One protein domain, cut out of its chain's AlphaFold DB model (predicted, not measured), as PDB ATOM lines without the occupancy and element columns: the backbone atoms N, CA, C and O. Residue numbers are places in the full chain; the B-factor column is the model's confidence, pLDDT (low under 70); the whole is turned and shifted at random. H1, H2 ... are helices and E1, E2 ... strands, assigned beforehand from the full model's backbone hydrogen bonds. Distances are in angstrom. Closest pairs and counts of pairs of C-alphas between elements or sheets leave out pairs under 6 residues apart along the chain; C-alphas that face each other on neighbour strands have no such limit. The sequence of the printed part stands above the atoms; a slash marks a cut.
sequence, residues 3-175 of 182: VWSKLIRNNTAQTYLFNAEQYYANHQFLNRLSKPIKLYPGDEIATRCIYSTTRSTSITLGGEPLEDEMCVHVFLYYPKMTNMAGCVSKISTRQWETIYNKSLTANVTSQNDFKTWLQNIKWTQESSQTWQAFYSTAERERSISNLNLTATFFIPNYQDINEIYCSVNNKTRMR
ATOM      1  N   VAL A   3     179.482 103.920  -8.744       91.00
ATOM      2  CA  VAL A   3     180.055 105.172  -8.237       91.00
ATOM      3  C   VAL A   3     181.551 105.170  -8.477       91.00
ATOM      4  O   VAL A   3     182.250 104.227  -8.106       91.00
ATOM      5  N   TRP A   4     182.066 106.247  -9.056       92.75
ATOM      6  CA  TRP A   4     183.501 106.458  -9.152       92.75
ATOM      7  C   TRP A   4     183.867 107.909  -8.912       92.75
ATOM      8  O   TRP A   4     183.081 108.821  -9.151       92.75
ATOM      9  N   SER A   5     185.109 108.123  -8.492       92.25
ATOM     10  CA  SER A   5     185.725 109.442  -8.499       92.25
ATOM     11  C   SER A   5     187.120 109.372  -9.072       92.25
ATOM     12  O   SER A   5     187.855 108.420  -8.813       92.25
ATOM     13  N   LYS A   6     187.508 110.401  -9.819       94.44
ATOM     14  CA  LYS A   6     188.814 110.508 -10.464       94.44
ATOM     15  C   LYS A   6     189.448 111.866 -10.206       94.44
ATOM     16  O   LYS A   6     188.761 112.881 -10.122       94.44
ATOM     17  N   LEU A   7     190.772 111.863 -10.132       93.38
ATOM     18  CA  LEU A   7     191.581 113.070 -10.203       93.38
ATOM     19  C   LEU A   7     191.755 113.477 -11.667       93.38
ATOM     20  O   LEU A   7     192.187 112.668 -12.489       93.38
ATOM     21  N   ILE A   8     191.474 114.735 -11.969       94.38
ATOM     22  CA  ILE A   8     191.751 115.399 -13.236       94.38
ATOM     23  C   ILE A   8     192.832 116.451 -12.977       94.38
ATOM     24  O   ILE A   8     192.729 117.255 -12.055       94.38
ATOM     25  N   ARG A   9     193.880 116.445 -13.797       93.94
ATOM     26  CA  ARG A   9     194.959 117.439 -13.770       93.94
ATOM     27  C   ARG A   9     195.259 117.849 -15.197       93.94
ATOM     28  O   ARG A   9     195.407 116.973 -16.048       93.94
ATOM     29  N   ASN A  10     195.327 119.154 -15.461       92.56
ATOM     30  CA  ASN A  10     195.515 119.698 -16.812       92.56
ATOM     31  C   ASN A  10     194.528 119.071 -17.820       92.56
ATOM     32  O   ASN A  10     194.934 118.543 -18.854       92.56
ATOM     33  N   ASN A  11     193.237 119.032 -17.464       89.69
ATOM     34  CA  ASN A  11     192.150 118.433 -18.255       89.69
ATOM     35  C   ASN A  11     192.301 116.935 -18.588       89.69
ATOM     36  O   ASN A  11     191.551 116.404 -19.400       89.69
ATOM     37  N   THR A  12     193.234 116.228 -17.943       94.06
ATOM     38  CA  THR A  12     193.493 114.805 -18.188       94.06
ATOM     39  C   THR A  12     193.215 113.987 -16.933       94.06
ATOM     40  O   THR A  12     193.685 114.330 -15.842       94.06
ATOM     41  N   ALA A  13     192.473 112.887 -17.079       93.88
ATOM     42  CA  ALA A  13     192.229 111.943 -15.992       93.88
ATOM     43  C   ALA A  13     193.540 111.255 -15.579       93.88
ATOM     44  O   ALA A  13     194.218 110.652 -16.405       93.88
ATOM     45  N   GLN A  14     193.890 111.353 -14.298       94.31
ATOM     46  CA  GLN A  14     195.146 110.835 -13.758       94.31
ATOM     47  C   GLN A  14     194.960 109.452 -13.135       94.31
ATOM     48  O   GLN A  14     195.706 108.520 -13.418       94.31
ATOM     49  N   THR A  15     193.986 109.325 -12.232       92.69
ATOM     50  CA  THR A  15     193.745 108.090 -11.483       92.69
ATOM     51  C   THR A  15     192.365 108.100 -10.833       92.69
ATOM     52  O   THR A  15     191.804 109.170 -10.577       92.69
ATOM     53  N   TYR A  16     191.842 106.913 -10.536       92.50
ATOM     54  CA  TYR A  16     190.651 106.755  -9.712       92.50
ATOM     55  C   TYR A  16     191.001 106.940  -8.232       92.50
ATOM     56  O   TYR A  16     191.939 106.341  -7.711       92.50
ATOM     57  N   LEU A  17     190.216 107.769  -7.554       91.19
ATOM     58  CA  LEU A  17     190.192 107.893  -6.097       91.19
ATOM     59  C   LEU A  17     189.287 106.823  -5.479       91.19
ATOM     60  O   LEU A  17     189.525 106.357  -4.371       91.19
ATOM     61  N   PHE A  18     188.248 106.435  -6.211       91.81
ATOM     62  CA  PHE A  18     187.335 105.353  -5.876       91.81
ATOM     63  C   PHE A  18     186.691 104.851  -7.163       91.81
ATOM     64  O   PHE A  18     186.444 105.644  -8.074       91.81
ATOM     65  N   ASN A  19     186.426 103.552  -7.244       92.44
ATOM     66  CA  ASN A  19     185.686 102.960  -8.346       92.44
ATOM     67  C   ASN A  19     184.950 101.720  -7.837       92.44
ATOM     68  O   ASN A  19     185.587 100.749  -7.433       92.44
ATOM     69  N   ALA A  20     183.624 101.769  -7.848       90.25
ATOM     70  CA  ALA A  20     182.757 100.657  -7.508       90.25
ATOM     71  C   ALA A  20     181.700 100.496  -8.599       90.25
ATOM     72  O   ALA A  20     180.742 101.267  -8.674       90.25
ATOM     73  N   GLU A  21     181.862  99.461  -9.420       87.81
ATOM     74  CA  GLU A  21     180.873  99.072 -10.430       87.81
ATOM     75  C   GLU A  21     179.556  98.634  -9.783       87.81
ATOM     76  O   GLU A  21     178.480  98.947 -10.292       87.81
ATOM     77  N   GLN A  22     179.649  97.984  -8.618       88.25
ATOM     78  CA  GLN A  22     178.524  97.562  -7.789       88.25
ATOM     79  C   GLN A  22     178.578  98.260  -6.427       88.25
ATOM     80  O   GLN A  22     179.148  97.764  -5.459       88.25
ATOM     81  N   TYR A  23     177.984  99.446  -6.370       86.81
ATOM     82  CA  TYR A  23     177.764 100.202  -5.145       86.81
ATOM     83  C   TYR A  23     176.388  99.889  -4.544       86.81
ATOM     84  O   TYR A  23     175.367  99.922  -5.250       86.81
ATOM     85  N   TYR A  24     176.376  99.630  -3.234       85.88
ATOM     86  CA  TYR A  24     175.192  99.341  -2.430       85.88
ATOM     87  C   TYR A  24     175.013 100.408  -1.345       85.88
ATOM     88  O   TYR A  24     175.847 100.534  -0.451       85.88
ATOM     89  N   ALA A  25     173.902 101.147  -1.388       83.75
ATOM     90  CA  ALA A  25     173.645 102.259  -0.468       83.75
ATOM     91  C   ALA A  25     173.528 101.836   1.010       83.75
ATOM     92  O   ALA A  25     173.746 102.656   1.895       83.75
ATOM     93  N   ASN A  26     173.233 100.564   1.296       85.50
ATOM     94  CA  ASN A  26     173.212 100.010   2.655       85.50
ATOM     95  C   ASN A  26     174.603  99.596   3.179       85.50
ATOM     96  O   ASN A  26     174.725  99.258   4.353       85.50
ATOM     97  N   HIS A  27     175.643  99.627   2.341       86.88
ATOM     98  CA  HIS A  27     177.013  99.265   2.709       86.88
ATOM     99  C   HIS A  27     177.967 100.416   2.388       86.88
ATOM    100  O   HIS A  27     178.706 100.395   1.403       86.88
ATOM    101  N   GLN A  28     177.953 101.433   3.248       88.00
ATOM    102  CA  GLN A  28     178.811 102.609   3.124       88.00
ATOM    103  C   GLN A  28     179.940 102.529   4.147       88.00
ATOM    104  O   GLN A  28     179.703 102.404   5.346       88.00
ATOM    105  N   PHE A  29     181.182 102.598   3.680       86.44
ATOM    106  CA  PHE A  29     182.358 102.543   4.539       86.44
ATOM    107  C   PHE A  29     183.491 103.389   3.968       86.44
ATOM    108  O   PHE A  29     183.560 103.662   2.766       86.44
ATOM    109  N   LEU A  30     184.396 103.813   4.847       87.00
ATOM    110  CA  LEU A  30     185.573 104.573   4.452       87.00
ATOM    111  C   LEU A  30     186.566 103.657   3.740       87.00
ATOM    112  O   LEU A  30     187.134 102.745   4.342       87.00
ATOM    113  N   ASN A  31     186.803 103.939   2.462       86.19
ATOM    114  CA  ASN A  31     187.787 103.230   1.663       86.19
ATOM    115  C   ASN A  31     189.156 103.893   1.753       86.19
ATOM    116  O   ASN A  31     189.310 105.113   1.662       86.19
ATOM    117  N   ARG A  32     190.171 103.056   1.938       85.62
ATOM    118  CA  ARG A  32     191.545 103.480   2.147       85.62
ATOM    119  C   ARG A  32     192.295 103.462   0.808       85.62
ATOM    120  O   ARG A  32     192.392 102.417   0.174       85.62
ATOM    121  N   LEU A  33     192.831 104.608   0.371       87.25
ATOM    122  CA  LEU A  33     193.609 104.696  -0.874       87.25
ATOM    123  C   LEU A  33     194.879 103.838  -0.791       87.25
ATOM    124  O   LEU A  33     195.675 104.003   0.127       87.25
ATOM    125  N   SER A  34     195.143 102.996  -1.791       86.94
ATOM    126  CA  SER A  34     196.355 102.155  -1.812       86.94
ATOM    127  C   SER A  34     197.646 102.972  -1.661       86.94
ATOM    128  O   SER A  34     198.577 102.561  -0.965       86.94
ATOM    129  N   LYS A  35     197.685 104.169  -2.258       87.38
ATOM    130  CA  LYS A  35     198.755 105.156  -2.097       87.38
ATOM    131  C   LYS A  35     198.154 106.536  -1.817       87.38
ATOM    132  O   LYS A  35     197.184 106.910  -2.471       87.38
ATOM    133  N   PRO A  36     198.726 107.329  -0.891       88.69
ATOM    134  CA  PRO A  36     198.290 108.705  -0.681       88.69
ATOM    135  C   PRO A  36     198.432 109.534  -1.959       88.69
ATOM    136  O   PRO A  36     199.500 109.540  -2.572       88.69
ATOM    137  N   ILE A  37     197.394 110.288  -2.309       91.31
ATOM    138  CA  ILE A  37     197.373 111.136  -3.507       91.31
ATOM    139  C   ILE A  37     197.539 112.591  -3.086       91.31
ATOM    140  O   ILE A  37     196.853 113.077  -2.184       91.31
ATOM    141  N   LYS A  38     198.478 113.288  -3.728       90.56
ATOM    142  CA  LYS A  38     198.709 114.717  -3.512       90.56
ATOM    143  C   LYS A  38     197.979 115.521  -4.582       90.56
ATOM    144  O   LYS A  38     198.201 115.306  -5.776       90.56
ATOM    145  N   LEU A  39     197.140 116.432  -4.114       88.25
ATOM    146  CA  LEU A  39     196.383 117.380  -4.909       88.25
ATOM    147  C   LEU A  39     197.097 118.733  -4.912       88.25
ATOM    148  O   LEU A  39     197.626 119.192  -3.891       88.25
ATOM    149  N   TYR A  40     197.115 119.369  -6.070       88.38
ATOM    150  CA  TYR A  40     197.678 120.691  -6.280       88.38
ATOM    151  C   TYR A  40     196.575 121.678  -6.672       88.38
ATOM    152  O   TYR A  40     195.551 121.264  -7.210       88.38
ATOM    153  N   PRO A  41     196.771 122.984  -6.410       86.81
ATOM    154  CA  PRO A  41     195.902 124.015  -6.952       86.81
ATOM    155  C   PRO A  41     195.724 123.844  -8.464       86.81
ATOM    156  O   PRO A  41     196.714 123.646  -9.169       86.81
ATOM    157  N   GLY A  42     194.479 123.901  -8.933       86.56
ATOM    158  CA  GLY A  42     194.114 123.663 -10.333       86.56
ATOM    159  C   GLY A  42     193.764 122.211 -10.671       86.56
ATOM    160  O   GLY A  42     193.269 121.955 -11.765       86.56
ATOM    161  N   ASP A  43     193.969 121.262  -9.752       90.88
ATOM    162  CA  ASP A  43     193.394 119.925  -9.896       90.88
ATOM    163  C   ASP A  43     191.868 119.980  -9.782       90.88
ATOM    164  O   ASP A  43     191.311 120.794  -9.043       90.88
ATOM    165  N   GLU A  44     191.194 119.046 -10.444       89.00
ATOM    166  CA  GLU A  44     189.771 118.798 -10.246       89.00
ATOM    167  C   GLU A  44     189.541 117.361  -9.782       89.00
ATOM    168  O   GLU A  44     190.219 116.424 -10.202       89.00
ATOM    169  N   ILE A  45     188.554 117.168  -8.918       88.88
ATOM    170  CA  ILE A  45     188.007 115.851  -8.616       88.88
ATOM    171  C   ILE A  45     186.660 115.757  -9.311       88.88
ATOM    172  O   ILE A  45     185.783 116.580  -9.064       88.88
ATOM    173  N   ALA A  46     186.500 114.746 -10.158       90.31
ATOM    174  CA  ALA A  46     185.218 114.415 -10.755       90.31
ATOM    175  C   ALA A  46     184.648 113.175 -10.073       90.31
ATOM    176  O   ALA A  46     185.324 112.150 -10.020       90.31
ATOM    177  N   THR A  47     183.419 113.261  -9.579       89.75
ATOM    178  CA  THR A  47     182.648 112.151  -9.011       89.75
ATOM    179  C   THR A  47     181.470 111.864  -9.921       89.75
ATOM    180  O   THR A  47     180.749 112.791 -10.272       89.75
ATOM    181  N   ARG A  48     181.257 110.601 -10.282       88.75
ATOM    182  CA  ARG A  48     180.110 110.156 -11.072       88.75
ATOM    183  C   ARG A  48     179.330 109.098 -10.321       88.75
ATOM    184  O   ARG A  48     179.916 108.136  -9.825       88.75
ATOM    185  N   CYS A  49     178.017 109.260 -10.313       88.44
ATOM    186  CA  CYS A  49     177.062 108.278  -9.829       88.44
ATOM    187  C   CYS A  49     176.167 107.852 -10.992       88.44
ATOM    188  O   CYS A  49     175.655 108.698 -11.724       88.44
ATOM    189  N   ILE A  50     176.011 106.543 -11.175       87.31
ATOM    190  CA  ILE A  50     175.121 105.948 -12.167       87.31
ATOM    191  C   ILE A  50     174.035 105.186 -11.421       87.31
ATOM    192  O   ILE A  50     174.303 104.219 -10.693       87.31
ATOM    193  N   TYR A  51     172.805 105.631 -11.628       84.69
ATOM    194  CA  TYR A  51     171.617 105.111 -10.971       84.69
ATOM    195  C   TYR A  51     170.910 104.091 -11.857       84.69
ATOM    196  O   TYR A  51     171.109 104.051 -13.069       84.69
ATOM    197  N   SER A  52     170.074 103.247 -11.255       79.19
ATOM    198  CA  SER A  52     169.134 102.404 -11.995       79.19
ATOM    199  C   SER A  52     167.765 102.548 -11.357       79.19
ATOM    200  O   SER A  52     167.516 101.985 -10.295       79.19
ATOM    201  N   THR A  53     166.878 103.284 -12.018       75.06
ATOM    202  CA  THR A  53     165.480 103.458 -11.599       75.06
ATOM    203  C   THR A  53     164.545 102.470 -12.291       75.06
ATOM    204  O   THR A  53     163.342 102.662 -12.294       75.06
ATOM    205  N   THR A  54     165.069 101.348 -12.802       71.56
ATOM    206  CA  THR A  54     164.301 100.306 -13.524       71.56
ATOM    207  C   THR A  54     163.110  99.724 -12.752       71.56
ATOM    208  O   THR A  54     162.255  99.077 -13.348       71.56
ATOM    209  N   ARG A  55     163.049  99.933 -11.432       69.38
ATOM    210  CA  ARG A  55     161.952  99.496 -10.552       69.38
ATOM    211  C   ARG A  55     160.966 100.610 -10.190       69.38
ATOM    212  O   ARG A  55     159.984 100.330  -9.512       69.38
ATOM    213  N   SER A  56     161.235 101.849 -10.591       71.31
ATOM    214  CA  SER A  56     160.369 102.992 -10.323       71.31
ATOM    215  C   SER A  56     159.375 103.179 -11.465       71.31
ATOM    216  O   SER A  56     159.683 102.940 -12.629       71.31
ATOM    217  N   THR A  57     158.163 103.622 -11.153       69.00
ATOM    218  CA  THR A  57     157.175 104.045 -12.160       69.00
ATOM    219  C   THR A  57     157.177 105.560 -12.372       69.00
ATOM    220  O   THR A  57     156.621 106.035 -13.358       69.00
ATOM    221  N   SER A  58     157.823 106.310 -11.476       75.44
ATOM    222  CA  SER A  58     157.976 107.768 -11.504       75.44
ATOM    223  C   SER A  58     159.454 108.163 -11.523       75.44
ATOM    224  O   SER A  58     160.334 107.335 -11.286       75.44
ATOM    225  N   ILE A  59     159.747 109.439 -11.778       80.88
ATOM    226  CA  ILE A  59     161.113 109.947 -11.604       80.88
ATOM    227  C   ILE A  59     161.556 109.840 -10.145       80.88
ATOM    228  O   ILE A  59     160.729 109.899  -9.231       80.88
ATOM    229  N   THR A  60     162.867 109.781  -9.945       82.38
ATOM    230  CA  THR A  60     163.490 109.948  -8.631       82.38
ATOM    231  C   THR A  60     164.183 111.301  -8.596       82.38
ATOM    232  O   THR A  60     164.873 111.668  -9.546       82.38
ATOM    233  N   LEU A  61     163.978 112.083  -7.542       82.44
ATOM    234  CA  LEU A  61     164.624 113.387  -7.403       82.44
ATOM    235  C   LEU A  61     165.942 113.232  -6.659       82.44
ATOM    236  O   LEU A  61     166.132 112.277  -5.917       82.44
ATOM    237  N   GLY A  62     166.856 114.175  -6.859       81.00
ATOM    238  CA  GLY A  62     168.003 114.319  -5.980       81.00
ATOM    239  C   GLY A  62     167.568 114.921  -4.644       81.00
ATOM    240  O   GLY A  62     166.815 115.889  -4.663       81.00
ATOM    241  N   GLY A  63     168.031 114.422  -3.502       78.62
ATOM    242  CA  GLY A  63     167.615 114.958  -2.201       78.62
ATOM    243  C   GLY A  63     168.080 114.125  -1.011       78.62
ATOM    244  O   GLY A  63     168.601 113.032  -1.178       78.62
ATOM    245  N   GLU A  64     167.910 114.669   0.194       76.81
ATOM    246  CA  GLU A  64     168.194 113.981   1.465       76.81
ATOM    247  C   GLU A  64     167.178 112.895   1.883       76.81
ATOM    248  O   GLU A  64     167.593 111.966   2.582       76.81
ATOM    249  N   PRO A  65     165.874 112.978   1.530       80.94
ATOM    250  CA  PRO A  65     164.903 111.942   1.877       80.94
ATOM    251  C   PRO A  65     165.286 110.545   1.372       80.94
ATOM    252  O   PRO A  65     165.986 110.400   0.376       80.94
ATOM    253  N   LEU A  66     164.781 109.500   2.038       79.06
ATOM    254  CA  LEU A  66     165.082 108.099   1.701       79.06
ATOM    255  C   LEU A  66     164.571 107.691   0.312       79.06
ATOM    256  O   LEU A  66     165.110 106.769  -0.296       79.06
ATOM    257  N   GLU A  67     163.505 108.336  -0.153       79.00
ATOM    258  CA  GLU A  67     162.919 108.150  -1.478       79.00
ATOM    259  C   GLU A  67     163.644 108.916  -2.598       79.00
ATOM    260  O   GLU A  67     163.397 108.643  -3.776       79.00
ATOM    261  N   ASP A  68     164.522 109.853  -2.236       82.00
ATOM    262  CA  ASP A  68     165.331 110.640  -3.157       82.00
ATOM    263  C   ASP A  68     166.738 110.014  -3.292       82.00
ATOM    264  O   ASP A  68     167.168 109.169  -2.506       82.00
ATOM    265  N   GLU A  69     167.475 110.397  -4.333       85.81
ATOM    266  CA  GLU A  69     168.832 109.911  -4.592       85.81
ATOM    267  C   GLU A  69     169.882 110.971  -4.257       85.81
ATOM    268  O   GLU A  69     169.694 112.176  -4.427       85.81
ATOM    269  N   MET A  70     171.059 110.525  -3.836       85.25
ATOM    270  CA  MET A  70     172.194 111.405  -3.553       85.25
ATOM    271  C   MET A  70     173.404 110.983  -4.379       85.25
ATOM    272  O   MET A  70     173.654 109.795  -4.576       85.25
ATOM    273  N   CYS A  71     174.195 111.952  -4.847       85.94
ATOM    274  CA  CYS A  71     175.543 111.697  -5.361       85.94
ATOM    275  C   CYS A  71     176.538 112.402  -4.448       85.94
ATOM    276  O   CYS A  71     176.786 113.594  -4.596       85.94
ATOM    277  N   VAL A  72     177.074 111.690  -3.460       86.12
ATOM    278  CA  VAL A  72     177.997 112.271  -2.479       86.12
ATOM    279  C   VAL A  72     179.209 111.368  -2.341       86.12
ATOM    280  O   VAL A  72     179.086 110.155  -2.193       86.12
ATOM    281  N   HIS A  73     180.394 111.972  -2.352       86.62
ATOM    282  CA  HIS A  73     181.623 111.284  -1.987       86.62
ATOM    283  C   HIS A  73     182.395 112.127  -0.977       86.62
ATOM    284  O   HIS A  73     182.806 113.255  -1.252       86.62
ATOM    285  N   VAL A  74     182.577 111.560   0.212       87.00
ATOM    286  CA  VAL A  74     183.315 112.176   1.310       87.00
ATOM    287  C   VAL A  74     184.791 111.791   1.217       87.00
ATOM    288  O   VAL A  74     185.148 110.626   1.373       87.00
ATOM    289  N   PHE A  75     185.659 112.781   1.005       85.25
ATOM    290  CA  PHE A  75     187.110 112.589   0.997       85.25
ATOM    291  C   PHE A  75     187.730 112.999   2.331       85.25
ATOM    292  O   PHE A  75     187.496 114.100   2.827       85.25
ATOM    293  N   LEU A  76     188.607 112.152   2.872       87.25
ATOM    294  CA  LEU A  76     189.440 112.490   4.026       87.25
ATOM    295  C   LEU A  76     190.824 112.968   3.566       87.25
ATOM    296  O   LEU A  76     191.567 112.248   2.889       87.25
ATOM    297  N   TYR A  77     191.196 114.188   3.949       85.50
ATOM    298  CA  TYR A  77     192.418 114.841   3.478       85.50
ATOM    299  C   TYR A  77     193.101 115.701   4.548       85.50
ATOM    300  O   TYR A  77     192.547 115.997   5.603       85.50
ATOM    301  N   TYR A  78     194.350 116.079   4.272       84.31
ATOM    302  CA  TYR A  78     195.193 116.933   5.105       84.31
ATOM    303  C   TYR A  78     196.217 117.706   4.248       84.31
ATOM    304  O   TYR A  78     196.619 117.218   3.193       84.31
ATOM    305  N   PRO A  79     196.718 118.866   4.704       86.38
ATOM    306  CA  PRO A  79     196.200 119.644   5.831       86.38
ATOM    307  C   PRO A  79     194.767 120.129   5.562       86.38
ATOM    308  O   PRO A  79     194.305 120.104   4.420       86.38
ATOM    309  N   LYS A  80     194.053 120.534   6.620       80.25
ATOM    310  CA  LYS A  80     192.710 121.112   6.486       80.25
ATOM    311  C   LYS A  80     192.786 122.322   5.553       80.25
ATOM    312  O   LYS A  80     193.614 123.207   5.755       80.25
ATOM    313  N   MET A  81     191.915 122.361   4.551       73.19
ATOM    314  CA  MET A  81     191.759 123.537   3.698       73.19
ATOM    315  C   MET A  81     190.885 124.551   4.418       73.19
ATOM    316  O   MET A  81     189.816 124.211   4.926       73.19
ATOM    317  N   THR A  82     191.333 125.798   4.451       70.19
ATOM    318  CA  THR A  82     190.482 126.925   4.821       70.19
ATOM    319  C   THR A  82     189.420 127.124   3.739       70.19
ATOM    320  O   THR A  82     189.716 127.022   2.549       70.19
ATOM    321  N   ASN A  83     188.177 127.375   4.155       67.06
ATOM    322  CA  ASN A  83     187.037 127.659   3.277       67.06
ATOM    323  C   ASN A  83     186.651 126.536   2.295       67.06
ATOM    324  O   ASN A  83     186.112 126.826   1.235       67.06
ATOM    325  N   MET A  84     186.896 125.264   2.626       66.38
ATOM    326  CA  MET A  84     186.389 124.123   1.851       66.38
ATOM    327  C   MET A  84     185.684 123.135   2.785       66.38
ATOM    328  O   MET A  84     186.333 122.310   3.421       66.38
ATOM    329  N   ALA A  85     184.360 123.273   2.902       66.69
ATOM    330  CA  ALA A  85     183.497 122.349   3.649       66.69
ATOM    331  C   ALA A  85     182.965 121.217   2.751       66.69
ATOM    332  O   ALA A  85     182.842 120.076   3.184       66.69
ATOM    333  N   GLY A  86     182.716 121.538   1.484       74.25
ATOM    334  CA  GLY A  86     182.230 120.637   0.454       74.25
ATOM    335  C   GLY A  86     182.166 121.370  -0.882       74.25
ATOM    336  O   GLY A  86     182.323 122.592  -0.951       74.25
ATOM    337  N   CYS A  87     181.966 120.615  -1.949       77.38
ATOM    338  CA  CYS A  87     181.760 121.132  -3.291       77.38
ATOM    339  C   CYS A  87     180.497 120.492  -3.846       77.38
ATOM    340  O   CYS A  87     180.270 119.294  -3.678       77.38
ATOM    341  N   VAL A  88     179.689 121.304  -4.510       77.56
ATOM    342  CA  VAL A  88     178.497 120.841  -5.206       77.56
ATOM    343  C   VAL A  88     178.556 121.326  -6.641       77.56
ATOM    344  O   VAL A  88     179.097 122.395  -6.943       77.56
ATOM    345  N   SER A  89     178.007 120.517  -7.535       77.38
ATOM    346  CA  SER A  89     177.820 120.896  -8.921       77.38
ATOM    347  C   SER A  89     176.399 120.565  -9.330       77.38
ATOM    348  O   SER A  89     175.874 119.511  -8.976       77.38
ATOM    349  N   LYS A  90     175.779 121.492 -10.049       76.75
ATOM    350  CA  LYS A  90     174.419 121.375 -10.570       76.75
ATOM    351  C   LYS A  90     174.397 121.900 -11.999       76.75
ATOM    352  O   LYS A  90     175.253 122.711 -12.356       76.75
ATOM    353  N   ILE A  91     173.438 121.459 -12.810       78.06
ATOM    354  CA  ILE A  91     173.217 122.080 -14.125       78.06
ATOM    355  C   ILE A  91     172.925 123.575 -13.941       78.06
ATOM    356  O   ILE A  91     172.393 123.978 -12.898       78.06
ATOM    357  N   SER A  92     173.329 124.397 -14.908       79.69
ATOM    358  CA  SER A  92     173.270 125.849 -14.764       79.69
ATOM    359  C   SER A  92     171.838 126.350 -14.585       79.69
ATOM    360  O   SER A  92     170.872 125.760 -15.073       79.69
ATOM    361  N   THR A  93     171.686 127.469 -13.881       75.00
ATOM    362  CA  THR A  93     170.380 128.066 -13.581       75.00
ATOM    363  C   THR A  93     169.618 128.379 -14.868       75.00
ATOM    364  O   THR A  93     168.438 128.068 -14.970       75.00
ATOM    365  N   ARG A  94     170.313 128.844 -15.913       76.75
ATOM    366  CA  ARG A  94     169.747 129.073 -17.255       76.75
ATOM    367  C   ARG A  94     169.126 127.811 -17.873       76.75
ATOM    368  O   ARG A  94     168.098 127.862 -18.550       76.75
ATOM    369  N   GLN A  95     169.765 126.663 -17.669       75.44
ATOM    370  CA  GLN A  95     169.254 125.382 -18.145       75.44
ATOM    371  C   GLN A  95     168.040 124.930 -17.331       75.44
ATOM    372  O   GLN A  95     167.044 124.490 -17.912       75.44
ATOM    373  N   TRP A  96     168.080 125.122 -16.011       73.12
ATOM    374  CA  TRP A  96     166.930 124.908 -15.130       73.12
ATOM    375  C   TRP A  96     165.730 125.792 -15.488       73.12
ATOM    376  O   TRP A  96     164.610 125.290 -15.548       73.12
ATOM    377  N   GLU A  97     165.948 127.071 -15.793       73.81
ATOM    378  CA  GLU A  97     164.905 128.024 -16.198       73.81
ATOM    379  C   GLU A  97     164.147 127.556 -17.440       73.81
ATOM    380  O   GLU A  97     162.937 127.728 -17.534       73.81
ATOM    381  N   THR A  98     164.828 126.907 -18.386       75.62
ATOM    382  CA  THR A  98     164.170 126.372 -19.587       75.62
ATOM    383  C   THR A  98     163.159 125.274 -19.236       75.62
ATOM    384  O   THR A  98     162.080 125.202 -19.825       75.62
ATOM    385  N   ILE A  99     163.490 124.426 -18.260       74.31
ATOM    386  CA  ILE A  99     162.608 123.359 -17.762       74.31
ATOM    387  C   ILE A  99     161.476 123.963 -16.931       74.31
ATOM    388  O   ILE A  99     160.315 123.598 -17.105       74.31
ATOM    389  N   TYR A 100     161.803 124.925 -16.071       72.88
ATOM    390  CA  TYR A 100     160.842 125.630 -15.233       72.88
ATOM    391  C   TYR A 100     159.820 126.424 -16.062       72.88
ATOM    392  O   TYR A 100     158.620 126.335 -15.838       72.88
ATOM    393  N   ASN A 101     160.245 127.126 -17.111       77.44
ATOM    394  CA  ASN A 101     159.324 127.856 -17.985       77.44
ATOM    395  C   ASN A 101     158.323 126.917 -18.677       77.44
ATOM    396  O   ASN A 101     157.161 127.282 -18.845       77.44
ATOM    397  N   LYS A 102     158.722 125.681 -19.011       76.00
ATOM    398  CA  LYS A 102     157.778 124.661 -19.493       76.00
ATOM    399  C   LYS A 102     156.759 124.268 -18.421       76.00
ATOM    400  O   LYS A 102     155.586 124.121 -18.755       76.00
ATOM    401  N   SER A 103     157.148 124.150 -17.150       74.00
ATOM    402  CA  SER A 103     156.180 123.881 -16.077       74.00
ATOM    403  C   SER A 103     155.211 125.044 -15.860       74.00
ATOM    404  O   SER A 103     154.033 124.810 -15.608       74.00
ATOM    405  N   LEU A 104     155.662 126.295 -16.020       70.56
ATOM    406  CA  LEU A 104     154.783 127.469 -15.925       70.56
ATOM    407  C   LEU A 104     153.661 127.436 -16.976       70.56
ATOM    408  O   LEU A 104     152.520 127.757 -16.656       70.56
ATOM    409  N   THR A 105     153.943 126.971 -18.202       73.31
ATOM    410  CA  THR A 105     152.901 126.777 -19.237       73.31
ATOM    411  C   THR A 105     151.863 125.708 -18.877       73.31
ATOM    412  O   THR A 105     150.805 125.646 -19.497       73.31
ATOM    413  N   ALA A 106     152.135 124.900 -17.848       70.88
ATOM    414  CA  ALA A 106     151.218 123.925 -17.267       70.88
ATOM    415  C   ALA A 106     150.542 124.426 -15.968       70.88
ATOM    416  O   ALA A 106     150.004 123.614 -15.220       70.88
ATOM    417  N   ASN A 107     150.552 125.742 -15.699       77.06
ATOM    418  CA  ASN A 107     149.975 126.394 -14.511       77.06
ATOM    419  C   ASN A 107     150.596 125.971 -13.162       77.06
ATOM    420  O   ASN A 107     149.928 125.983 -12.131       77.06
ATOM    421  N   VAL A 108     151.883 125.622 -13.149       74.06
ATOM    422  CA  VAL A 108     152.640 125.315 -11.923       74.06
ATOM    423  C   VAL A 108     153.180 126.611 -11.314       74.06
ATOM    424  O   VAL A 108     153.963 127.290 -11.968       74.06
ATOM    425  N   THR A 109     152.795 126.970 -10.084       68.75
ATOM    426  CA  THR A 109     153.148 128.279  -9.486       68.75
ATOM    427  C   THR A 109     153.965 128.207  -8.190       68.75
ATOM    428  O   THR A 109     154.492 129.234  -7.764       68.75
ATOM    429  N   SER A 110     154.147 127.024  -7.585       71.12
ATOM    430  CA  SER A 110     154.996 126.829  -6.396       71.12
ATOM    431  C   SER A 110     156.073 125.747  -6.585       71.12
ATOM    432  O   SER A 110     155.974 124.893  -7.465       71.12
ATOM    433  N   GLN A 111     157.114 125.745  -5.734       64.25
ATOM    434  CA  GLN A 111     158.160 124.703  -5.752       64.25
ATOM    435  C   GLN A 111     157.608 123.295  -5.471       64.25
ATOM    436  O   GLN A 111     158.059 122.324  -6.079       64.25
ATOM    437  N   ASN A 112     156.617 123.175  -4.582       67.12
ATOM    438  CA  ASN A 112     155.969 121.891  -4.299       67.12
ATOM    439  C   ASN A 112     155.137 121.413  -5.497       67.12
ATOM    440  O   ASN A 112     155.154 120.224  -5.831       67.12
ATOM    441  N   ASP A 113     154.484 122.343  -6.197       72.94
ATOM    442  CA  ASP A 113     153.767 122.039  -7.436       72.94
ATOM    443  C   ASP A 113     154.740 121.641  -8.549       72.94
ATOM    444  O   ASP A 113     154.411 120.790  -9.368       72.94
ATOM    445  N   PHE A 114     155.962 122.187  -8.556       75.50
ATOM    446  CA  PHE A 114     157.011 121.803  -9.501       75.50
ATOM    447  C   PHE A 114     157.507 120.371  -9.279       75.50
ATOM    448  O   PHE A 114     157.580 119.602 -10.239       75.50
ATOM    449  N   LYS A 115     157.780 119.979  -8.024       74.88
ATOM    450  CA  LYS A 115     158.113 118.585  -7.662       74.88
ATOM    451  C   LYS A 115     157.003 117.628  -8.109       74.88
ATOM    452  O   LYS A 115     157.277 116.645  -8.797       74.88
ATOM    453  N   THR A 116     155.759 117.962  -7.784       78.75
ATOM    454  CA  THR A 116     154.580 117.156  -8.133       78.75
ATOM    455  C   THR A 116     154.378 117.072  -9.649       78.75
ATOM    456  O   THR A 116     154.122 116.001 -10.194       78.75
ATOM    457  N   TRP A 117     154.544 118.189 -10.361       81.31
ATOM    458  CA  TRP A 117     154.455 118.241 -11.818       81.31
ATOM    459  C   TRP A 117     155.507 117.357 -12.482       81.31
ATOM    460  O   TRP A 117     155.153 116.537 -13.327       81.31
ATOM    461  N   LEU A 118     156.773 117.459 -12.059       78.69
ATOM    462  CA  LEU A 118     157.857 116.623 -12.575       78.69
ATOM    463  C   LEU A 118     157.563 115.126 -12.374       78.69
ATOM    464  O   LEU A 118     157.785 114.329 -13.289       78.69
ATOM    465  N   GLN A 119     157.032 114.745 -11.208       79.25
ATOM    466  CA  GLN A 119     156.652 113.362 -10.895       79.25
ATOM    467  C   GLN A 119     155.492 112.834 -11.752       79.25
ATOM    468  O   GLN A 119     155.438 111.633 -12.016       79.25
ATOM    469  N   ASN A 120     154.611 113.715 -12.232       81.12
ATOM    470  CA  ASN A 120     153.460 113.360 -13.067       81.12
ATOM    471  C   ASN A 120     153.775 113.280 -14.572       81.12
ATOM    472  O   ASN A 120     152.938 112.814 -15.350       81.12
ATOM    473  N   ILE A 121     154.963 113.715 -15.009       80.25
ATOM    474  CA  ILE A 121     155.387 113.561 -16.405       80.25
ATOM    475  C   ILE A 121     155.526 112.069 -16.723       80.25
ATOM    476  O   ILE A 121     156.273 111.338 -16.072       80.25
ATOM    477  N   LYS A 122     154.842 111.613 -17.777       80.31
ATOM    478  CA  LYS A 122     155.030 110.263 -18.321       80.31
ATOM    479  C   LYS A 122     156.311 110.220 -19.151       80.31
ATOM    480  O   LYS A 122     156.321 110.636 -20.307       80.31
ATOM    481  N   TRP A 123     157.386 109.719 -18.555       77.25
ATOM    482  CA  TRP A 123     158.668 109.534 -19.231       77.25
ATOM    483  C   TRP A 123     158.644 108.288 -20.119       77.25
ATOM    484  O   TRP A 123     158.338 107.191 -19.654       77.25
ATOM    485  N   THR A 124     158.956 108.465 -21.401       82.31
ATOM    486  CA  THR A 124     159.181 107.371 -22.350       82.31
ATOM    487  C   THR A 124     160.676 107.081 -22.425       82.31
ATOM    488  O   THR A 124     161.501 107.898 -22.020       82.31
ATOM    489  N   GLN A 125     161.055 105.930 -22.983       81.00
ATOM    490  CA  GLN A 125     162.469 105.613 -23.195       81.00
ATOM    491  C   GLN A 125     163.184 106.699 -24.017       81.00
ATOM    492  O   GLN A 125     164.295 107.096 -23.676       81.00
ATOM    493  N   GLU A 126     162.531 107.220 -25.055       83.88
ATOM    494  CA  GLU A 126     163.069 108.275 -25.916       83.88
ATOM    495  C   GLU A 126     163.254 109.603 -25.167       83.88
ATOM    496  O   GLU A 126     164.313 110.230 -25.267       83.88
ATOM    497  N   SER A 127     162.265 110.030 -24.370       82.19
ATOM    498  CA  SER A 127     162.386 111.278 -23.611       82.19
ATOM    499  C   SER A 127     163.410 111.165 -22.480       82.19
ATOM    500  O   SER A 127     164.166 112.114 -22.257       82.19
ATOM    501  N   SER A 128     163.515 109.998 -21.835       79.75
ATOM    502  CA  SER A 128     164.566 109.694 -20.855       79.75
ATOM    503  C   SER A 128     165.964 109.731 -21.485       79.75
ATOM    504  O   SER A 128     166.868 110.348 -20.929       79.75
ATOM    505  N   GLN A 129     166.155 109.134 -22.667       81.75
ATOM    506  CA  GLN A 129     167.438 109.169 -23.388       81.75
ATOM    507  C   GLN A 129     167.803 110.584 -23.852       81.75
ATOM    508  O   GLN A 129     168.956 110.998 -23.736       81.75
ATOM    509  N   THR A 130     166.819 111.349 -24.326       83.50
ATOM    510  CA  THR A 130     167.007 112.759 -24.699       83.50
ATOM    511  C   THR A 130     167.448 113.588 -23.495       83.50
ATOM    512  O   THR A 130     168.385 114.382 -23.597       83.50
ATOM    513  N   TRP A 131     166.816 113.375 -22.336       80.31
ATOM    514  CA  TRP A 131     167.228 114.012 -21.089       80.31
ATOM    515  C   TRP A 131     168.650 113.624 -20.691       80.31
ATOM    516  O   TRP A 131     169.449 114.502 -20.383       80.31
ATOM    517  N   GLN A 132     168.994 112.338 -20.749       79.19
ATOM    518  CA  GLN A 132     170.330 111.857 -20.409       79.19
ATOM    519  C   GLN A 132     171.406 112.481 -21.315       79.19
ATOM    520  O   GLN A 132     172.450 112.927 -20.834       79.19
ATOM    521  N   ALA A 133     171.141 112.572 -22.623       82.25
ATOM    522  CA  ALA A 133     172.029 113.226 -23.578       82.25
ATOM    523  C   ALA A 133     172.210 114.719 -23.250       82.25
ATOM    524  O   ALA A 133     173.341 115.208 -23.172       82.25
ATOM    525  N   PHE A 134     171.112 115.424 -22.967       82.88
ATOM    526  CA  PHE A 134     171.144 116.815 -22.518       82.88
ATOM    527  C   PHE A 134     171.951 116.978 -21.221       82.88
ATOM    528  O   PHE A 134     172.907 117.748 -21.180       82.88
ATOM    529  N   TYR A 135     171.631 116.208 -20.181       78.94
ATOM    530  CA  TYR A 135     172.260 116.300 -18.864       78.94
ATOM    531  C   TYR A 135     173.766 115.981 -18.911       78.94
ATOM    532  O   TYR A 135     174.560 116.571 -18.175       78.94
ATOM    533  N   SER A 136     174.188 115.089 -19.815       77.44
ATOM    534  CA  SER A 136     175.602 114.736 -20.010       77.44
ATOM    535  C   SER A 136     176.453 115.856 -20.622       77.44
ATOM    536  O   SER A 136     177.662 115.892 -20.404       77.44
ATOM    537  N   THR A 137     175.830 116.782 -21.357       80.62
ATOM    538  CA  THR A 137     176.496 117.907 -22.046       80.62
ATOM    539  C   THR A 137     176.151 119.269 -21.445       80.62
ATOM    540  O   THR A 137     176.689 120.295 -21.857       80.62
ATOM    541  N   ALA A 138     175.261 119.275 -20.453       80.75
ATOM    542  CA  ALA A 138     174.792 120.446 -19.745       80.75
ATOM    543  C   ALA A 138     175.939 121.239 -19.093       80.75
ATOM    544  O   ALA A 138     176.830 120.666 -18.462       80.75
ATOM    545  N   GLU A 139     175.891 122.568 -19.211       81.75
ATOM    546  CA  GLU A 139     176.793 123.458 -18.490       81.75
ATOM    547  C   GLU A 139     176.499 123.358 -16.993       81.75
ATOM    548  O   GLU A 139     175.341 123.343 -16.574       81.75
ATOM    549  N   ARG A 140     177.551 123.293 -16.174       78.88
ATOM    550  CA  ARG A 140     177.412 123.096 -14.731       78.88
ATOM    551  C   ARG A 140     177.938 124.284 -13.950       78.88
ATOM    552  O   ARG A 140     179.081 124.700 -14.116       78.88
ATOM    553  N   GLU A 141     177.122 124.751 -13.019       80.12
ATOM    554  CA  GLU A 141     177.556 125.658 -11.968       80.12
ATOM    555  C   GLU A 141     178.286 124.863 -10.886       80.12
ATOM    556  O   GLU A 141     177.888 123.751 -10.518       80.12
ATOM    557  N   ARG A 142     179.373 125.440 -10.374       78.56
ATOM    558  CA  ARG A 142     180.186 124.868  -9.299       78.56
ATOM    559  C   ARG A 142     180.153 125.831  -8.129       78.56
ATOM    560  O   ARG A 142     180.409 127.020  -8.307       78.56
ATOM    561  N   SER A 143     179.868 125.329  -6.936       72.25
ATOM    562  CA  SER A 143     179.930 126.147  -5.730       72.25
ATOM    563  C   SER A 143     180.572 125.395  -4.577       72.25
ATOM    564  O   SER A 143     180.479 124.172  -4.447       72.25
ATOM    565  N   ILE A 144     181.264 126.162  -3.739       70.62
ATOM    566  CA  ILE A 144     181.759 125.703  -2.449       70.62
ATOM    567  C   ILE A 144     180.679 126.080  -1.443       70.62
ATOM    568  O   ILE A 144     180.360 127.259  -1.296       70.62
ATOM    569  N   SER A 145     180.081 125.092  -0.788       62.50
ATOM    570  CA  SER A 145     178.984 125.312   0.154       62.50
ATOM    571  C   SER A 145     179.153 124.454   1.403       62.50
ATOM    572  O   SER A 145     179.827 123.419   1.392       62.50
ATOM    573  N   ASN A 146     178.536 124.900   2.497       53.72
ATOM    574  CA  ASN A 146     178.135 123.983   3.558       53.72
ATOM    575  C   ASN A 146     177.055 123.075   2.951       53.72
ATOM    576  O   ASN A 146     176.175 123.593   2.266       53.72
ATOM    577  N   LEU A 147     177.166 121.756   3.138       53.06
ATOM    578  CA  LEU A 147     176.318 120.728   2.518       53.06
ATOM    579  C   LEU A 147     174.825 120.936   2.853       53.06
ATOM    580  O   LEU A 147     174.317 120.319   3.777       53.06
ATOM    581  N   ASN A 148     174.134 121.807   2.119       49.16
ATOM    582  CA  ASN A 148     172.676 121.836   2.034       49.16
ATOM    583  C   ASN A 148     172.311 121.129   0.727       49.16
ATOM    584  O   ASN A 148     172.470 121.703  -0.353       49.16
ATOM    585  N   LEU A 149     171.882 119.869   0.820       49.81
ATOM    586  CA  LEU A 149     171.565 119.020  -0.330       49.81
ATOM    587  C   LEU A 149     170.124 119.285  -0.798       49.81
ATOM    588  O   LEU A 149     169.250 118.424  -0.726       49.81
ATOM    589  N   THR A 150     169.849 120.496  -1.283       47.62
ATOM    590  CA  THR A 150     168.598 120.759  -2.007       47.62
ATOM    591  C   THR A 150     168.600 120.038  -3.357       47.62
ATOM    592  O   THR A 150     169.652 119.836  -3.970       47.62
ATOM    593  N   ALA A 151     167.416 119.633  -3.824       50.25
ATOM    594  CA  ALA A 151     167.248 118.863  -5.053       50.25
ATOM    595  C   ALA A 151     167.849 119.581  -6.269       50.25
ATOM    596  O   ALA A 151     167.316 120.574  -6.759       50.25
ATOM    597  N   THR A 152     168.992 119.090  -6.746       57.84
ATOM    598  CA  THR A 152     169.802 119.723  -7.807       57.84
ATOM    599  C   THR A 152     169.825 118.925  -9.107       57.84
ATOM    600  O   THR A 152     170.453 119.349 -10.080       57.84
ATOM    601  N   PHE A 153     169.143 117.780  -9.139       65.81
ATOM    602  CA  PHE A 153     168.988 116.914 -10.302       65.81
ATOM    603  C   PHE A 153     167.741 116.033 -10.141       65.81
ATOM    604  O   PHE A 153     167.210 115.902  -9.040       65.81
ATOM    605  N   PHE A 154     167.273 115.440 -11.235       67.81
ATOM    606  CA  PHE A 154     166.281 114.369 -11.215       67.81
ATOM    607  C   PHE A 154     166.701 113.283 -12.195       67.81
ATOM    608  O   PHE A 154     167.344 113.570 -13.202       67.81
ATOM    609  N   ILE A 155     166.307 112.059 -11.879       70.88
ATOM    610  CA  ILE A 155     166.575 110.854 -12.642       70.88
ATOM    611  C   ILE A 155     165.263 110.458 -13.320       70.88
ATOM    612  O   ILE A 155     164.361 109.943 -12.641       70.88
ATOM    613  N   PRO A 156     165.097 110.715 -14.632       60.59
ATOM    614  CA  PRO A 156     163.969 110.165 -15.354       60.59
ATOM    615  C   PRO A 156     164.112 108.647 -15.412       60.59
ATOM    616  O   PRO A 156     165.188 108.084 -15.228       60.59
ATOM    617  N   ASN A 157     162.989 107.981 -15.624       58.66
ATOM    618  CA  ASN A 157     162.839 106.546 -15.469       58.66
ATOM    619  C   ASN A 157     163.713 105.760 -16.478       58.66
ATOM    620  O   ASN A 157     163.259 105.493 -17.588       58.66
ATOM    621  N   TYR A 158     164.984 105.507 -16.131       57.34
ATOM    622  CA  TYR A 158     166.015 104.665 -16.761       57.34
ATOM    623  C   TYR A 158     167.371 104.890 -16.040       57.34
ATOM    624  O   TYR A 158     167.450 105.619 -15.054       57.34
ATOM    625  N   GLN A 159     168.467 104.272 -16.504       59.62
ATOM    626  CA  GLN A 159     169.806 104.631 -16.019       59.62
ATOM    627  C   GLN A 159     170.093 106.118 -16.245       59.62
ATOM    628  O   GLN A 159     169.987 106.595 -17.371       59.62
ATOM    629  N   ASP A 160     170.535 106.815 -15.202       66.00
ATOM    630  CA  ASP A 160     170.949 108.212 -15.300       66.00
ATOM    631  C   ASP A 160     172.266 108.448 -14.570       66.00
ATOM    632  O   ASP A 160     172.723 107.633 -13.762       66.00
ATOM    633  N   ILE A 161     172.905 109.551 -14.926       66.38
ATOM    634  CA  ILE A 161     174.283 109.864 -14.628       66.38
ATOM    635  C   ILE A 161     174.330 111.230 -13.970       66.38
ATOM    636  O   ILE A 161     174.106 112.242 -14.626       66.38
ATOM    637  N   ASN A 162     174.742 111.269 -12.707       72.81
ATOM    638  CA  ASN A 162     175.122 112.519 -12.071       72.81
ATOM    639  C   ASN A 162     176.645 112.653 -12.028       72.81
ATOM    640  O   ASN A 162     177.331 111.715 -11.627       72.81
ATOM    641  N   GLU A 163     177.166 113.810 -12.437       77.56
ATOM    642  CA  GLU A 163     178.586 114.147 -12.359       77.56
ATOM    643  C   GLU A 163     178.807 115.443 -11.579       77.56
ATOM    644  O   GLU A 163     178.221 116.489 -11.877       77.56
ATOM    645  N   ILE A 164     179.711 115.373 -10.605       77.19
ATOM    646  CA  ILE A 164     180.106 116.474  -9.733       77.19
ATOM    647  C   ILE A 164     181.580 116.776  -9.961       77.19
ATOM    648  O   ILE A 164     182.414 115.877  -9.872       77.19
ATOM    649  N   TYR A 165     181.896 118.046 -10.206       80.00
ATOM    650  CA  TYR A 165     183.258 118.534 -10.407       80.00
ATOM    651  C   TYR A 165     183.661 119.482  -9.280       80.00
ATOM    652  O   TYR A 165     182.957 120.448  -8.983       80.00
ATOM    653  N   CYS A 166     184.816 119.217  -8.678       80.06
ATOM    654  CA  CYS A 166     185.335 119.949  -7.531       80.06
ATOM    655  C   CYS A 166     186.750 120.442  -7.797       80.06
ATOM    656  O   CYS A 166     187.680 119.639  -7.865       80.06
ATOM    657  N   SER A 167     186.925 121.756  -7.908       80.44
ATOM    658  CA  SER A 167     188.240 122.364  -8.114       80.44
ATOM    659  C   SER A 167     189.003 122.502  -6.795       80.44
ATOM    660  O   SER A 167     188.463 122.924  -5.769       80.44
ATOM    661  N   VAL A 168     190.283 122.149  -6.824       75.44
ATOM    662  CA  VAL A 168     191.204 122.266  -5.697       75.44
ATOM    663  C   VAL A 168     191.871 123.634  -5.759       75.44
ATOM    664  O   VAL A 168     192.621 123.928  -6.685       75.44
ATOM    665  N   ASN A 169     191.640 124.460  -4.739       68.38
ATOM    666  CA  ASN A 169     192.177 125.826  -4.694       68.38
ATOM    667  C   ASN A 169     193.493 125.940  -3.902       68.38
ATOM    668  O   ASN A 169     194.261 126.872  -4.112       68.38
ATOM    669  N   ASN A 170     193.785 124.980  -3.014       60.25
ATOM    670  CA  ASN A 170     194.971 124.957  -2.147       60.25
ATOM    671  C   ASN A 170     195.646 123.574  -2.164       60.25
ATOM    672  O   ASN A 170     194.981 122.560  -2.347       60.25
ATOM    673  N   LYS A 171     196.968 123.514  -1.931       54.78
ATOM    674  CA  LYS A 171     197.729 122.246  -1.887       54.78
ATOM    675  C   LYS A 171     197.211 121.336  -0.764       54.78
ATOM    676  O   LYS A 171     197.277 121.716   0.403       54.78
ATOM    677  N   THR A 172     196.805 120.112  -1.099       65.50
ATOM    678  CA  THR A 172     196.340 119.105  -0.129       65.50
ATOM    679  C   THR A 172     196.793 117.692  -0.460       65.50
ATOM    680  O   THR A 172     197.332 117.401  -1.523       65.50
ATOM    681  N   ARG A 173     196.636 116.778   0.495       61.53
ATOM    682  CA  ARG A 173     196.956 115.361   0.365       61.53
ATOM    683  C   ARG A 173     195.805 114.532   0.918       61.53
ATOM    684  O   ARG A 173     195.444 114.667   2.083       61.53
ATOM    685  N   MET A 174     195.244 113.649   0.102       67.88
ATOM    686  CA  MET A 174     194.270 112.657   0.557       67.88
ATOM    687  C   MET A 174     195.011 111.523   1.268       67.88
ATOM    688  O   MET A 174     196.058 111.058   0.794       67.88
ATOM    689  N   ARG A 175     194.540 111.150   2.463       52.66
ATOM    690  CA  ARG A 175     195.295 110.288   3.386       52.66
ATOM    691  C   ARG A 175     194.803 108.851   3.380       52.66
ATOM    692  O   ARG A 175     193.660 108.537   3.086       52.66
TER     693      ARG A 175
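This is residues 3 to 175 of the 182 residues of the protein "Hypothetical protein" of Didymodactylos carnosus (UniProt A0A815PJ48). An elongated body is built on a twisted wall of four antiparallel strands, E2 E1 E4 E7 in order across it. The small ribbon E5 E6 sits beside E7, the ribbon E3 E8 lies at one end of the long axis, and H1 and H2 make a corner at the other; H3 grazes the edge strand E7, and unnamed residues 69 to 75 run back along one face of the wall. The printed part has 173 residues, with named elements in the order E1 E2 E3 E4 E5 H1 H2 H3 E6 E7 E8. The class is mixed, helices and strands, with under half of the residues, 85, in named elements. It is compact, with a radius of gyration of the C-alphas of 17.4 A and spans of 51 by 31 by 28 A.

E1, residues 3 to 9, and E2, residues 12 to 20, form a hairpin, with N 5 and O 18 at 2.8 A; E2 bends by 68 degrees at residue 17. E3, residues 37 to 39, is near E1, with 5 pairs of C-alphas within 10 A. E4, residues 44 to 52, is antiparallel to E1, with N 6 and O 46 at 2.8 A. E5, residues 87 to 91, leads by a tight link into H1, residues 93 to 104. H1 and H2, residues 111 to 120, only just touch, with 3 pairs of C-alphas within 8 A, made by residues 100 to 103 of H1 alone; the closest C-alphas are those of Ser 103 and Phe 114, 6.9 A, and the lines are about perpendicular at 74 degrees. H3, residues 125 to 137, touches no helix. E6, residues 140 to 144, is antiparallel to E5, with N 88 and O 143 at 3.0 A. E7, residues 159 to 167, is antiparallel to E4, with N 47 and O 164 at 2.8 A. The closest C-alphas of E5 and E7 are those of Ser 89 and Ile 164, 5.0 A. H3 only grazes the four-stranded sheet, with its residues 128 to 136; its closest C-alphas to E7 are those of Gln 132 and Asp 160, 6.3 A. E8, residues 172 to 174, is antiparallel to E3, with N 39 and O 172 at 2.8 A. Every O i to N i+4 pair is within hydrogen-bond range in H2 and H3, and 7 of 8 are in H1.

E1 begins at C-alpha 3 (180.055, 105.172, -8.237) and is 20.1 A long; E2 is 20.7 A, E4 26.4 A and E7 26.8 A. H1 is 15.8 A, H2 14.3 A and H3 18.7 A; H3 begins at C-alpha 125 (162.469, 105.613, -23.195). E8 ends at C-alpha 174 (194.270, 112.657, 0.557).

The C-alphas farthest apart are those of Lys 35 and Asn 107, 54.6 A. The printed part has no cut. The links E2 to E3, E4 to E5 and E6 to E7 are long. Mean pLDDT of the printed part is 78.5; 31 residues are under 70, among them 145 to 154, 156 to 161 and 169 to 175.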